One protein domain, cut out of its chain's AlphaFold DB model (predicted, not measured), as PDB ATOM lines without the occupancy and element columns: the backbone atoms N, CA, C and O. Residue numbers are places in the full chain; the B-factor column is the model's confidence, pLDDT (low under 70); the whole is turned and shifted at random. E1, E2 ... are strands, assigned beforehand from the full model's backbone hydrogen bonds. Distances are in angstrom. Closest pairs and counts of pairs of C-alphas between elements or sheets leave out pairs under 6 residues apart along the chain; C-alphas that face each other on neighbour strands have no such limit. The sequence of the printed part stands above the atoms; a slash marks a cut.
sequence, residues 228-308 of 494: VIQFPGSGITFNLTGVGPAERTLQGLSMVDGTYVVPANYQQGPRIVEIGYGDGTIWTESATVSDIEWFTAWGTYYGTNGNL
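This is residues 228 to 308 of the 494 residues of an uncharacterized protein of uncultured marine group II/III euryarchaeote AD1000_80_C01 (UniProt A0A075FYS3). A long, narrow rod of strands: four antiparallel strands, E3, E2, E7 and E8, make one staggered sheet, the hairpin E5 and E6 makes one end of the rod, and the turn between E7 and E8 makes the other. The small pair E1 and E4 sits over one face of the sheet at its E3 side. The printed part has 81 residues with eight named strands, E1 to E8 in chain order, and no named helix; the class is all strand. The sheet order is E3, E2, E7, E8, and E1 with E4 and E5 with E6 are separate antiparallel pairs. The whole is loose, with a radius of gyration of the C-alphas of 14.8 A, and spans 54 by 24 by 16 A.

E1, residues 228 to 230, begins at C-alpha 228, (49.594, -20.523, -8.235). E2, residues 237 to 243, is 16.9 A long, and E3, residues 248 to 253, is 16.4 A. E4 is residues 259 to 261. E5, residues 271 to 276, is 15.1 A long and begins at (48.919, -22.731, 3.219). E6 is residues 282 to 284. E7, residues 288 to 296, is the longest strand at 24.0 A. E8, residues 299 to 302, ends at C-alpha 302, (34.831, -9.440, -15.297).

In the four-stranded sheet E3 and E8 are the edge strands. E2 and E3 form a hairpin, with N 240 and O 250 2.8 A apart. E2 and E7 are antiparallel at 171 degrees, with N 239 and O 290 2.8 A apart. E7 bends by 51 degrees at residue 291, and its pairing is staggered: residues 288 to 293 pair with E2 and residues 293 to 296 with E8. E7 and E8 form a hairpin, with N 294 and O 301 2.8 A apart. Residues 288 to 289 of E7 also pair with residues 306 to 307, antiparallel. E1 and E4 are antiparallel at 158 degrees, with N 229 and O 260 2.8 A apart. The closest C-alphas of E3 and E4, those of Leu 253 and Tyr 260, are 6.9 A apart. E5 and E6 form a hairpin, with N 275 and O 283 2.9 A apart; E2 and E5 are only just apart, at 8.1 A.

The two C-alphas farthest apart, those of Asp 279 and Ala 297, are 54.5 A apart. The printed part has no cut, and no link between strands is long. The mean pLDDT of the printed part is 93.1; residues 267 to 268 are under 70.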
ATOM      1  N   VAL A 228      49.458 -21.503  -7.167       96.06
ATOM      2  CA  VAL A 228      49.594 -20.523  -8.235       96.06
ATOM      3  C   VAL A 228      48.290 -20.480  -9.020       96.06
ATOM      4  O   VAL A 228      47.942 -21.421  -9.725       96.06
ATOM      5  N   ILE A 229      47.547 -19.387  -8.886       97.06
ATOM      6  CA  ILE A 229      46.310 -19.174  -9.637       97.06
ATOM      7  C   ILE A 229      46.678 -18.756 -11.060       97.06
ATOM      8  O   ILE A 229      47.446 -17.808 -11.236       97.06
ATOM      9  N   GLN A 230      46.117 -19.430 -12.062       96.94
ATOM     10  CA  GLN A 230      46.267 -19.070 -13.468       96.94
ATOM     11  C   GLN A 230      45.053 -18.274 -13.950       96.94
ATOM     12  O   GLN A 230      43.929 -18.773 -13.978       96.94
ATOM     13  N   PHE A 231      45.303 -17.054 -14.402       97.00
ATOM     14  CA  PHE A 231      44.346 -16.212 -15.105       97.00
ATOM     15  C   PHE A 231      44.652 -16.196 -16.614       97.00
ATOM     16  O   PHE A 231      45.781 -16.486 -17.018       97.00
ATOM     17  N   PRO A 232      43.686 -15.831 -17.477       95.38
ATOM     18  CA  PRO A 232      43.918 -15.740 -18.922       95.38
ATOM     19  C   PRO A 232      44.874 -14.619 -19.348       95.38
ATOM     20  O   PRO A 232      45.399 -14.630 -20.465       95.38
ATOM     21  N   GLY A 233      45.090 -13.634 -18.477       95.50
ATOM     22  CA  GLY A 233      45.833 -12.430 -18.800       95.50
ATOM     23  C   GLY A 233      46.601 -11.843 -17.630       95.50
ATOM     24  O   GLY A 233      46.379 -12.174 -16.465       95.50
ATOM     25  N   SER A 234      47.512 -10.944 -17.967       97.25
ATOM     26  CA  SER A 234      48.249 -10.104 -17.033       97.25
ATOM     27  C   SER A 234      47.441  -8.885 -16.599       97.25
ATOM     28  O   SER A 234      46.589  -8.401 -17.349       97.25
ATOM     29  N   GLY A 235      47.759  -8.349 -15.420       96.75
ATOM     30  CA  GLY A 235      47.149  -7.120 -14.918       96.75
ATOM     31  C   GLY A 235      45.713  -7.286 -14.416       96.75
ATOM     32  O   GLY A 235      45.021  -6.288 -14.249       96.75
ATOM     33  N   ILE A 236      45.266  -8.521 -14.178       97.75
ATOM     34  CA  ILE A 236      43.942  -8.821 -13.630       97.75
ATOM     35  C   ILE A 236      43.955  -8.534 -12.138       97.75
ATOM     36  O   ILE A 236      44.778  -9.095 -11.413       97.75
ATOM     37  N   THR A 237      43.043  -7.682 -11.682       98.00
ATOM     38  CA  THR A 237      42.855  -7.371 -10.263       98.00
ATOM     39  C   THR A 237      41.760  -8.240  -9.669       98.00
ATOM     40  O   THR A 237      40.786  -8.542 -10.351       98.00
ATOM     41  N   PHE A 238      41.919  -8.648  -8.411       97.94
ATOM     42  CA  PHE A 238      40.946  -9.480  -7.698       97.94
ATOM     43  C   PHE A 238      41.174  -9.427  -6.183       97.94
ATOM     44  O   PHE A 238      42.210  -8.955  -5.708       97.94
ATOM     45  N   ASN A 239      40.228  -9.974  -5.427       97.56
ATOM     46  CA  ASN A 239      40.324 -10.196  -3.992       97.56
ATOM     47  C   ASN A 239      40.330 -11.695  -3.682       97.56
ATOM     48  O   ASN A 239      39.552 -12.460  -4.247       97.56
ATOM     49  N   LEU A 240      41.179 -12.105  -2.740       97.19
ATOM     50  CA  LEU A 240      41.072 -13.386  -2.049       97.19
ATOM     51  C   LEU A 240      40.548 -13.129  -0.645       97.19
ATOM     52  O   LEU A 240      41.134 -12.325   0.073       97.19
ATOM     53  N   THR A 241      39.481 -13.803  -0.236       96.62
ATOM     54  CA  THR A 241      38.907 -13.655   1.114       96.62
ATOM     55  C   THR A 241      38.828 -15.009   1.795       96.62
ATOM     56  O   THR A 241      38.551 -15.992   1.122       96.62
ATOM     57  N   GLY A 242      39.060 -15.068   3.110       95.31
ATOM     58  CA  GLY A 242      38.965 -16.309   3.887       95.31
ATOM     59  C   GLY A 242      40.189 -17.220   3.758       95.31
ATOM     60  O   GLY A 242      40.052 -18.433   3.877       95.31
ATOM     61  N   VAL A 243      41.369 -16.656   3.474       94.38
ATOM     62  CA  VAL A 243      42.613 -17.425   3.303       94.38
ATOM     63  C   VAL A 243      43.235 -17.776   4.659       94.38
ATOM     64  O   VAL A 243      43.579 -16.888   5.445       94.38
ATOM     65  N   GLY A 244      43.441 -19.071   4.886       93.00
ATOM     66  CA  GLY A 244      44.055 -19.666   6.068       93.00
ATOM     67  C   GLY A 244      43.194 -19.578   7.337       93.00
ATOM     68  O   GLY A 244      42.122 -18.973   7.319       93.00
ATOM     69  N   PRO A 245      43.676 -20.130   8.468       91.88
ATOM     70  CA  PRO A 245      42.976 -20.112   9.760       91.88
ATOM     71  C   PRO A 245      42.657 -18.705  10.280       91.88
ATOM     72  O   PRO A 245      41.694 -18.507  11.009       91.88
ATOM     73  N   ALA A 246      43.447 -17.707   9.874       91.00
ATOM     74  CA  ALA A 246      43.213 -16.301  10.198       91.00
ATOM     75  C   ALA A 246      42.190 -15.607   9.271       91.00
ATOM     76  O   ALA A 246      42.005 -14.396   9.382       91.00
ATOM     77  N   GLU A 247      41.583 -16.343   8.331       92.81
ATOM     78  CA  GLU A 247      40.541 -15.889   7.395       92.81
ATOM     79  C   GLU A 247      40.890 -14.577   6.672       92.81
ATOM     80  O   GLU A 247      40.085 -13.655   6.533       92.81
ATOM     81  N   ARG A 248      42.136 -14.474   6.203       92.94
ATOM     82  CA  ARG A 248      42.708 -13.229   5.675       92.94
ATOM     83  C   ARG A 248      42.023 -12.790   4.381       92.94
ATOM     84  O   ARG A 248      41.666 -13.616   3.539       92.94
ATOM     85  N   THR A 249      41.964 -11.471   4.184       95.31
ATOM     86  CA  THR A 249      41.637 -10.844   2.896       95.31
ATOM     87  C   THR A 249      42.897 -10.272   2.252       95.31
ATOM     88  O   THR A 249      43.657  -9.549   2.898       95.31
ATOM     89  N   LEU A 250      43.117 -10.589   0.977       94.88
ATOM     90  CA  LEU A 250      44.283 -10.198   0.188       94.88
ATOM     91  C   LEU A 250      43.826  -9.593  -1.141       94.88
ATOM     92  O   LEU A 250      42.933 -10.129  -1.787       94.88
ATOM     93  N   GLN A 251      44.475  -8.514  -1.564       96.62
ATOM     94  CA  GLN A 251      44.311  -7.964  -2.910       96.62
ATOM     95  C   GLN A 251      45.365  -8.571  -3.834       96.62
ATOM     96  O   GLN A 251      46.535  -8.662  -3.455       96.62
ATOM     97  N   GLY A 252      44.948  -8.983  -5.026       96.19
ATOM     98  CA  GLY A 252      45.788  -9.639  -6.018       96.19
ATOM     99  C   GLY A 252      45.905  -8.850  -7.320       96.19
ATOM    100  O   GLY A 252      45.013  -8.087  -7.690       96.19
ATOM    101  N   LEU A 253      47.026  -9.063  -8.010       97.62
ATOM    102  CA  LEU A 253      47.293  -8.589  -9.367       97.62
ATOM    103  C   LEU A 253      48.021  -9.704 -10.126       97.62
ATOM    104  O   LEU A 253      49.087 -10.134  -9.679       97.62
ATOM    105  N   SER A 254      47.470 -10.176 -11.246       97.69
ATOM    106  CA  SER A 254      48.131 -11.213 -12.047       97.69
ATOM    107  C   SER A 254      49.406 -10.688 -12.721       97.69
ATOM    108  O   SER A 254      49.472  -9.547 -13.194       97.69
ATOM    109  N   MET A 255      50.437 -11.532 -12.761       97.88
ATOM    110  CA  MET A 255      51.731 -11.241 -13.380       97.88
ATOM    111  C   MET A 255      51.656 -11.283 -14.913       97.88
ATOM    112  O   MET A 255      50.611 -11.551 -15.496       97.88
ATOM    113  N   VAL A 256      52.781 -11.011 -15.585       96.38
ATOM    114  CA  VAL A 256      52.873 -10.959 -17.059       96.38
ATOM    115  C   VAL A 256      52.441 -12.260 -17.750       96.38
ATOM    116  O   VAL A 256      51.903 -12.220 -18.848       96.38
ATOM    117  N   ASP A 257      52.634 -13.402 -17.096       96.56
ATOM    118  CA  ASP A 257      52.221 -14.734 -17.553       96.56
ATOM    119  C   ASP A 257      50.821 -15.138 -17.046       96.56
ATOM    120  O   ASP A 257      50.402 -16.289 -17.168       96.56
ATOM    121  N   GLY A 258      50.078 -14.188 -16.475       96.75
ATOM    122  CA  GLY A 258      48.742 -14.402 -15.933       96.75
ATOM    123  C   GLY A 258      48.719 -15.154 -14.607       96.75
ATOM    124  O   GLY A 258      47.645 -15.546 -14.162       96.75
ATOM    125  N   THR A 259      49.860 -15.353 -13.946       98.12
ATOM    126  CA  THR A 259      49.910 -16.093 -12.680       98.12
ATOM    127  C   THR A 259      49.771 -15.194 -11.453       98.12
ATOM    128  O   THR A 259      50.093 -14.005 -11.477       98.12
ATOM    129  N   TYR A 260      49.317 -15.766 -10.339       97.31
ATOM    130  CA  TYR A 260      49.432 -15.164  -9.014       97.31
ATOM    131  C   TYR A 260      49.740 -16.227  -7.962       97.31
ATOM    132  O   TYR A 260      49.005 -17.204  -7.823       97.31
ATOM    133  N   VAL A 261      50.807 -16.020  -7.190       95.44
ATOM    134  CA  VAL A 261      51.174 -16.914  -6.087       95.44
ATOM    135  C   VAL A 261      50.359 -16.541  -4.855       95.44
ATOM    136  O   VAL A 261      50.485 -15.427  -4.342       95.44
ATOM    137  N   VAL A 262      49.546 -17.471  -4.359       93.81
ATOM    138  CA  VAL A 262      48.790 -17.261  -3.121       93.81
ATOM    139  C   VAL A 262      49.767 -17.288  -1.946       93.81
ATOM    140  O   VAL A 262      50.490 -18.274  -1.785       93.81
ATOM    141  N   PRO A 263      49.828 -16.225  -1.123       88.81
ATOM    142  CA  PRO A 263      50.713 -16.200   0.029       88.81
ATOM    143  C   PRO A 263      50.396 -17.327   1.010       88.81
ATOM    144  O   PRO A 263      49.232 -17.617   1.287       88.81
ATOM    145  N   ALA A 264      51.448 -17.899   1.585       86.31
ATOM    146  CA  ALA A 264      51.334 -18.816   2.703       86.31
ATOM    147  C   ALA A 264      50.767 -18.128   3.958       86.31
ATOM    148  O   ALA A 264      50.693 -16.891   4.062       86.31
ATOM    149  N   ASN A 265      50.382 -18.947   4.937       82.00
ATOM    150  CA  ASN A 265      49.836 -18.446   6.197       82.00
ATOM    151  C   ASN A 265      50.894 -17.673   6.993       82.00
ATOM    152  O   ASN A 265      50.593 -16.609   7.537       82.00
ATOM    153  N   TYR A 266      52.139 -18.148   6.942       73.38
ATOM    154  CA  TYR A 266      53.325 -17.511   7.508       73.38
ATOM    155  C   TYR A 266      54.256 -17.000   6.396       73.38
ATOM    156  O   TYR A 266      54.121 -17.389   5.238       73.38
ATOM    157  N   GLN A 267      55.204 -16.108   6.723       64.56
ATOM    158  CA  GLN A 267      56.130 -15.513   5.734       64.56
ATOM    159  C   GLN A 267      56.909 -16.565   4.921       64.56
ATOM    160  O   GLN A 267      57.367 -16.270   3.817       64.56
ATOM    161  N   GLN A 268      57.051 -17.772   5.468       65.88
ATOM    162  CA  GLN A 268      57.600 -18.963   4.837       65.88
ATOM    163  C   GLN A 268      56.782 -20.155   5.351       65.88
ATOM    164  O   GLN A 268      56.565 -20.250   6.556       65.88
ATOM    165  N   GLY A 269      56.298 -21.026   4.467       81.75
ATOM    166  CA  GLY A 269      55.547 -22.219   4.860       81.75
ATOM    167  C   GLY A 269      54.433 -22.586   3.881       81.75
ATOM    168  O   GLY A 269      54.274 -21.922   2.856       81.75
ATOM    169  N   PRO A 270      53.671 -23.645   4.178       90.50
ATOM    170  CA  PRO A 270      52.497 -24.024   3.411       90.50
ATOM    171  C   PRO A 270      51.289 -23.135   3.741       90.50
ATOM    172  O   PRO A 270      51.253 -22.388   4.726       90.50
ATOM    173  N   ARG A 271      50.256 -23.232   2.905       92.50
ATOM    174  CA  ARG A 271      48.919 -22.731   3.219       92.50
ATOM    175  C   ARG A 271      48.112 -23.843   3.881       92.50
ATOM    176  O   ARG A 271      47.892 -24.886   3.279       92.50
ATOM    177  N   ILE A 272      47.632 -23.595   5.087       94.81
ATOM    178  CA  ILE A 272      46.752 -24.510   5.820       94.81
ATOM    179  C   ILE A 272      45.329 -24.352   5.292       94.81
ATOM    180  O   ILE A 272      44.818 -23.228   5.253       94.81
ATOM    181  N   VAL A 273      44.698 -25.457   4.896       96.00
ATOM    182  CA  VAL A 273      43.355 -25.451   4.285       96.00
ATOM    183  C   VAL A 273      42.311 -26.247   5.069       96.00
ATOM    184  O   VAL A 273      41.118 -26.181   4.737       96.00
ATOM    185  N   GLU A 274      42.745 -27.013   6.069       96.75
ATOM    186  CA  GLU A 274      41.883 -27.795   6.950       96.75
ATOM    187  C   GLU A 274      42.648 -28.235   8.207       96.75
ATOM    188  O   GLU A 274      43.817 -28.596   8.100       96.75
ATOM    189  N   ILE A 275      41.991 -28.214   9.367       96.25
ATOM    190  CA  ILE A 275      42.540 -28.630  10.665       96.25
ATOM    191  C   ILE A 275      41.514 -29.535  11.345       96.25
ATOM    192  O   ILE A 275      40.343 -29.163  11.478       96.25
ATOM    193  N   GLY A 276      41.946 -30.718  11.774       95.56
ATOM    194  CA  GLY A 276      41.217 -31.565  12.707       95.56
ATOM    195  C   GLY A 276      41.771 -31.373  14.108       95.56
ATOM    196  O   GLY A 276      42.815 -31.934  14.432       95.56
ATOM    197  N   TYR A 277      41.064 -30.607  14.934       91.69
ATOM    198  CA  TYR A 277      41.503 -30.286  16.288       91.69
ATOM    199  C   TYR A 277      41.522 -31.525  17.187       91.69
ATOM    200  O   TYR A 277      40.773 -32.487  16.979       91.69
ATOM    201  N   GLY A 278      42.331 -31.474  18.247       82.00
ATOM    202  CA  GLY A 278      42.402 -32.537  19.257       82.00
ATOM    203  C   GLY A 278      41.074 -32.818  19.984       82.00
ATOM    204  O   GLY A 278      40.895 -33.895  20.549       82.00
ATOM    205  N   ASP A 279      40.109 -31.891  19.940       82.94
ATOM    206  CA  ASP A 279      38.760 -32.067  20.503       82.94
ATOM    207  C   ASP A 279      37.765 -32.766  19.551       82.94
ATOM    208  O   ASP A 279      36.608 -33.009  19.912       82.94
ATOM    209  N   GLY A 280      38.210 -33.108  18.338       83.00
ATOM    210  CA  GLY A 280      37.421 -33.767  17.300       83.00
ATOM    211  C   GLY A 280      36.605 -32.821  16.414       83.00
ATOM    212  O   GLY A 280      35.912 -33.294  15.509       83.00
ATOM    213  N   THR A 281      36.659 -31.505  16.638       91.38
ATOM    214  CA  THR A 281      36.086 -30.533  15.702       91.38
ATOM    215  C   THR A 281      36.978 -30.362  14.473       91.38
ATOM    216  O   THR A 281      38.181 -30.607  14.506       91.38
ATOM    217  N   ILE A 282      36.373 -29.970  13.349       95.00
ATOM    218  CA  ILE A 282      37.088 -29.748  12.089       95.00
ATOM    219  C   ILE A 282      36.836 -28.314  11.644       95.00
ATOM    220  O   ILE A 282      35.683 -27.888  11.520       95.00
ATOM    221  N   TRP A 283      37.915 -27.588  11.369       96.38
ATOM    222  CA  TRP A 283      37.870 -26.339  10.627       96.38
ATOM    223  C   TRP A 283      38.310 -26.594   9.189       96.38
ATOM    224  O   TRP A 283      39.359 -27.179   8.943       96.38
ATOM    225  N   THR A 284      37.515 -26.119   8.235       96.56
ATOM    226  CA  THR A 284      37.799 -26.233   6.806       96.56
ATOM    227  C   THR A 284      37.778 -24.839   6.204       96.56
ATOM    228  O   THR A 284      36.787 -24.118   6.307       96.56
ATOM    229  N   GLU A 285      38.860 -24.472   5.523       96.06
ATOM    230  CA  GLU A 285      38.968 -23.173   4.870       96.06
ATOM    231  C   GLU A 285      37.860 -22.980   3.817       96.06
ATOM    232  O   GLU A 285      37.547 -23.907   3.060       96.06
ATOM    233  N   SER A 286      37.308 -21.766   3.744       95.38
ATOM    234  CA  SER A 286      36.219 -21.374   2.836       95.38
ATOM    235  C   SER A 286      36.610 -20.219   1.905       95.38
ATOM    236  O   SER A 286      35.797 -19.356   1.580       95.38
ATOM    237  N   ALA A 287      37.877 -20.197   1.480       96.19
ATOM    238  CA  ALA A 287      38.424 -19.090   0.717       96.19
ATOM    239  C   ALA A 287      37.727 -18.880  -0.635       96.19
ATOM    240  O   ALA A 287      37.386 -19.842  -1.329       96.19
ATOM    241  N   THR A 288      37.583 -17.623  -1.048       96.88
ATOM    242  CA  THR A 288      36.966 -17.230  -2.320       96.88
ATOM    243  C   THR A 288      37.868 -16.312  -3.134       96.88
ATOM    244  O   THR A 288      38.692 -15.586  -2.579       96.88
ATOM    245  N   VAL A 289      37.691 -16.345  -4.457       97.12
ATOM    246  CA  VAL A 289      38.202 -15.349  -5.404       97.12
ATOM    247  C   VAL A 289      37.025 -14.471  -5.824       97.12
ATOM    248  O   VAL A 289      35.994 -14.994  -6.261       97.12
ATOM    249  N   SER A 290      37.145 -13.154  -5.673       95.94
ATOM    250  CA  SER A 290      36.089 -12.196  -6.013       95.94
ATOM    251  C   SER A 290      36.620 -10.914  -6.642       95.94
ATOM    252  O   SER A 290      37.827 -10.689  -6.680       95.94
ATOM    253  N   ASP A 291      35.704 -10.066  -7.118       95.81
ATOM    254  CA  ASP A 291      35.999  -8.730  -7.658       95.81
ATOM    255  C   ASP A 291      37.045  -8.780  -8.782       95.81
ATOM    256  O   ASP A 291      37.965  -7.968  -8.844       95.81
ATOM    257  N   ILE A 292      36.921  -9.803  -9.633       96.81
ATOM    258  CA  ILE A 292      37.869 -10.100 -10.701       96.81
ATOM    259  C   ILE A 292      37.601  -9.158 -11.875       96.81
ATOM    260  O   ILE A 292      36.530  -9.213 -12.480       96.81
ATOM    261  N   GLU A 293      38.591  -8.348 -12.233       96.94
ATOM    262  CA  GLU A 293      38.512  -7.360 -13.309       96.94
ATOM    263  C   GLU A 293      39.751  -7.444 -14.209       96.94
ATOM    264  O   GLU A 293      40.888  -7.498 -13.733       96.94
ATOM    265  N   TRP A 294      39.530  -7.453 -15.523       96.38
ATOM    266  CA  TRP A 294      40.564  -7.543 -16.545       96.38
ATOM    267  C   TRP A 294      40.415  -6.429 -17.576       96.38
ATOM    268  O   TRP A 294      39.571  -6.503 -18.467       96.38
ATOM    269  N   PHE A 295      41.265  -5.411 -17.478       93.88
ATOM    270  CA  PHE A 295      41.341  -4.341 -18.468       93.88
ATOM    271  C   PHE A 295      42.254  -4.730 -19.638       93.88
ATOM    272  O   PHE A 295      43.411  -5.117 -19.443       93.88
ATOM    273  N   THR A 296      41.757  -4.577 -20.864       93.56
ATOM    274  CA  THR A 296      42.483  -4.870 -22.105       93.56
ATOM    275  C   THR A 296      42.311  -3.741 -23.118       93.56
ATOM    276  O   THR A 296      41.482  -2.859 -22.941       93.56
ATOM    277  N   ALA A 297      43.054  -3.798 -24.227       91.50
ATOM    278  CA  ALA A 297      42.855  -2.880 -25.352       91.50
ATOM    279  C   ALA A 297      41.509  -3.062 -26.086       91.50
ATOM    280  O   ALA A 297      41.212  -2.276 -26.975       91.50
ATOM    281  N   TRP A 298      40.738  -4.111 -25.780       93.50
ATOM    282  CA  TRP A 298      39.423  -4.374 -26.381       93.50
ATOM    283  C   TRP A 298      38.258  -4.084 -25.416       93.50
ATOM    284  O   TRP A 298      37.099  -4.319 -25.762       93.50
ATOM    285  N   GLY A 299      38.563  -3.617 -24.199       92.62
ATOM    286  CA  GLY A 299      37.598  -3.343 -23.135       92.62
ATOM    287  C   GLY A 299      37.946  -4.010 -21.800       92.62
ATOM    288  O   GLY A 299      38.993  -4.653 -21.647       92.62
ATOM    289  N   THR A 300      37.041  -3.855 -20.830       93.06
ATOM    290  CA  THR A 300      37.137  -4.444 -19.484       93.06
ATOM    291  C   THR A 300      36.208  -5.643 -19.337       93.06
ATOM    292  O   THR A 300      35.003  -5.533 -19.563       93.06
ATOM    293  N   TYR A 301      36.753  -6.764 -18.870       94.00
ATOM    294  CA  TYR A 301      36.016  -8.002 -18.626       94.00
ATOM    295  C   TYR A 301      36.031  -8.367 -17.147       94.00
ATOM    296  O   TYR A 301      36.992  -8.082 -16.435       94.00
ATOM    297  N   TYR A 302      34.978  -9.040 -16.692       93.06
ATOM    298  CA  TYR A 302      34.831  -9.440 -15.297       93.06
ATOM    299  C   TYR A 302      34.808 -10.960 -15.187       93.06
ATOM    300  O   TYR A 302      34.159 -11.640 -15.986       93.06
ATOM    301  N   GLY A 303      35.548 -11.482 -14.213       89.38
ATOM    302  CA  GLY A 303      35.616 -12.914 -13.948       89.38
ATOM    303  C   GLY A 303      34.461 -13.392 -13.072       89.38
ATOM    304  O   GLY A 303      33.734 -12.601 -12.467       89.38
ATOM    305  N   THR A 304      34.312 -14.710 -12.975       85.94
ATOM    306  CA  THR A 304      33.288 -15.319 -12.122       85.94
ATOM    307  C   THR A 304      33.811 -15.476 -10.699       85.94
ATOM    308  O   THR A 304      34.832 -16.122 -10.465       85.94
ATOM    309  N   ASN A 305      33.093 -14.903  -9.732       88.00
ATOM    310  CA  ASN A 305      33.401 -15.090  -8.316       88.00
ATOM    311  C   ASN A 305      33.142 -16.548  -7.914       88.00
ATOM    312  O   ASN A 305      32.122 -17.130  -8.288       88.00
ATOM    313  N   GLY A 306      34.019 -17.126  -7.099       92.38
ATOM    314  CA  GLY A 306      33.888 -18.526  -6.709       92.38
ATOM    315  C   GLY A 306      34.784 -18.926  -5.551       92.38
ATOM    316  O   GLY A 306      35.586 -18.136  -5.056       92.38
ATOM    317  N   ASN A 307      34.637 -20.174  -5.114       95.31
ATOM    318  CA  ASN A 307      35.543 -20.757  -4.133       95.31
ATOM    319  C   ASN A 307      36.932 -20.911  -4.758       95.31
ATOM    320  O   ASN A 307      37.060 -21.357  -5.897       95.31
ATOM    321  N   LEU A 308      37.967 -20.582  -3.994       94.94
ATOM    322  CA  LEU A 308      39.336 -20.877  -4.377       94.94
ATOM    323  C   LEU A 308      39.578 -22.373  -4.162       94.94
ATOM    324  O   LEU A 308      39.607 -22.851  -3.028       94.94
TER     325      LEU A 308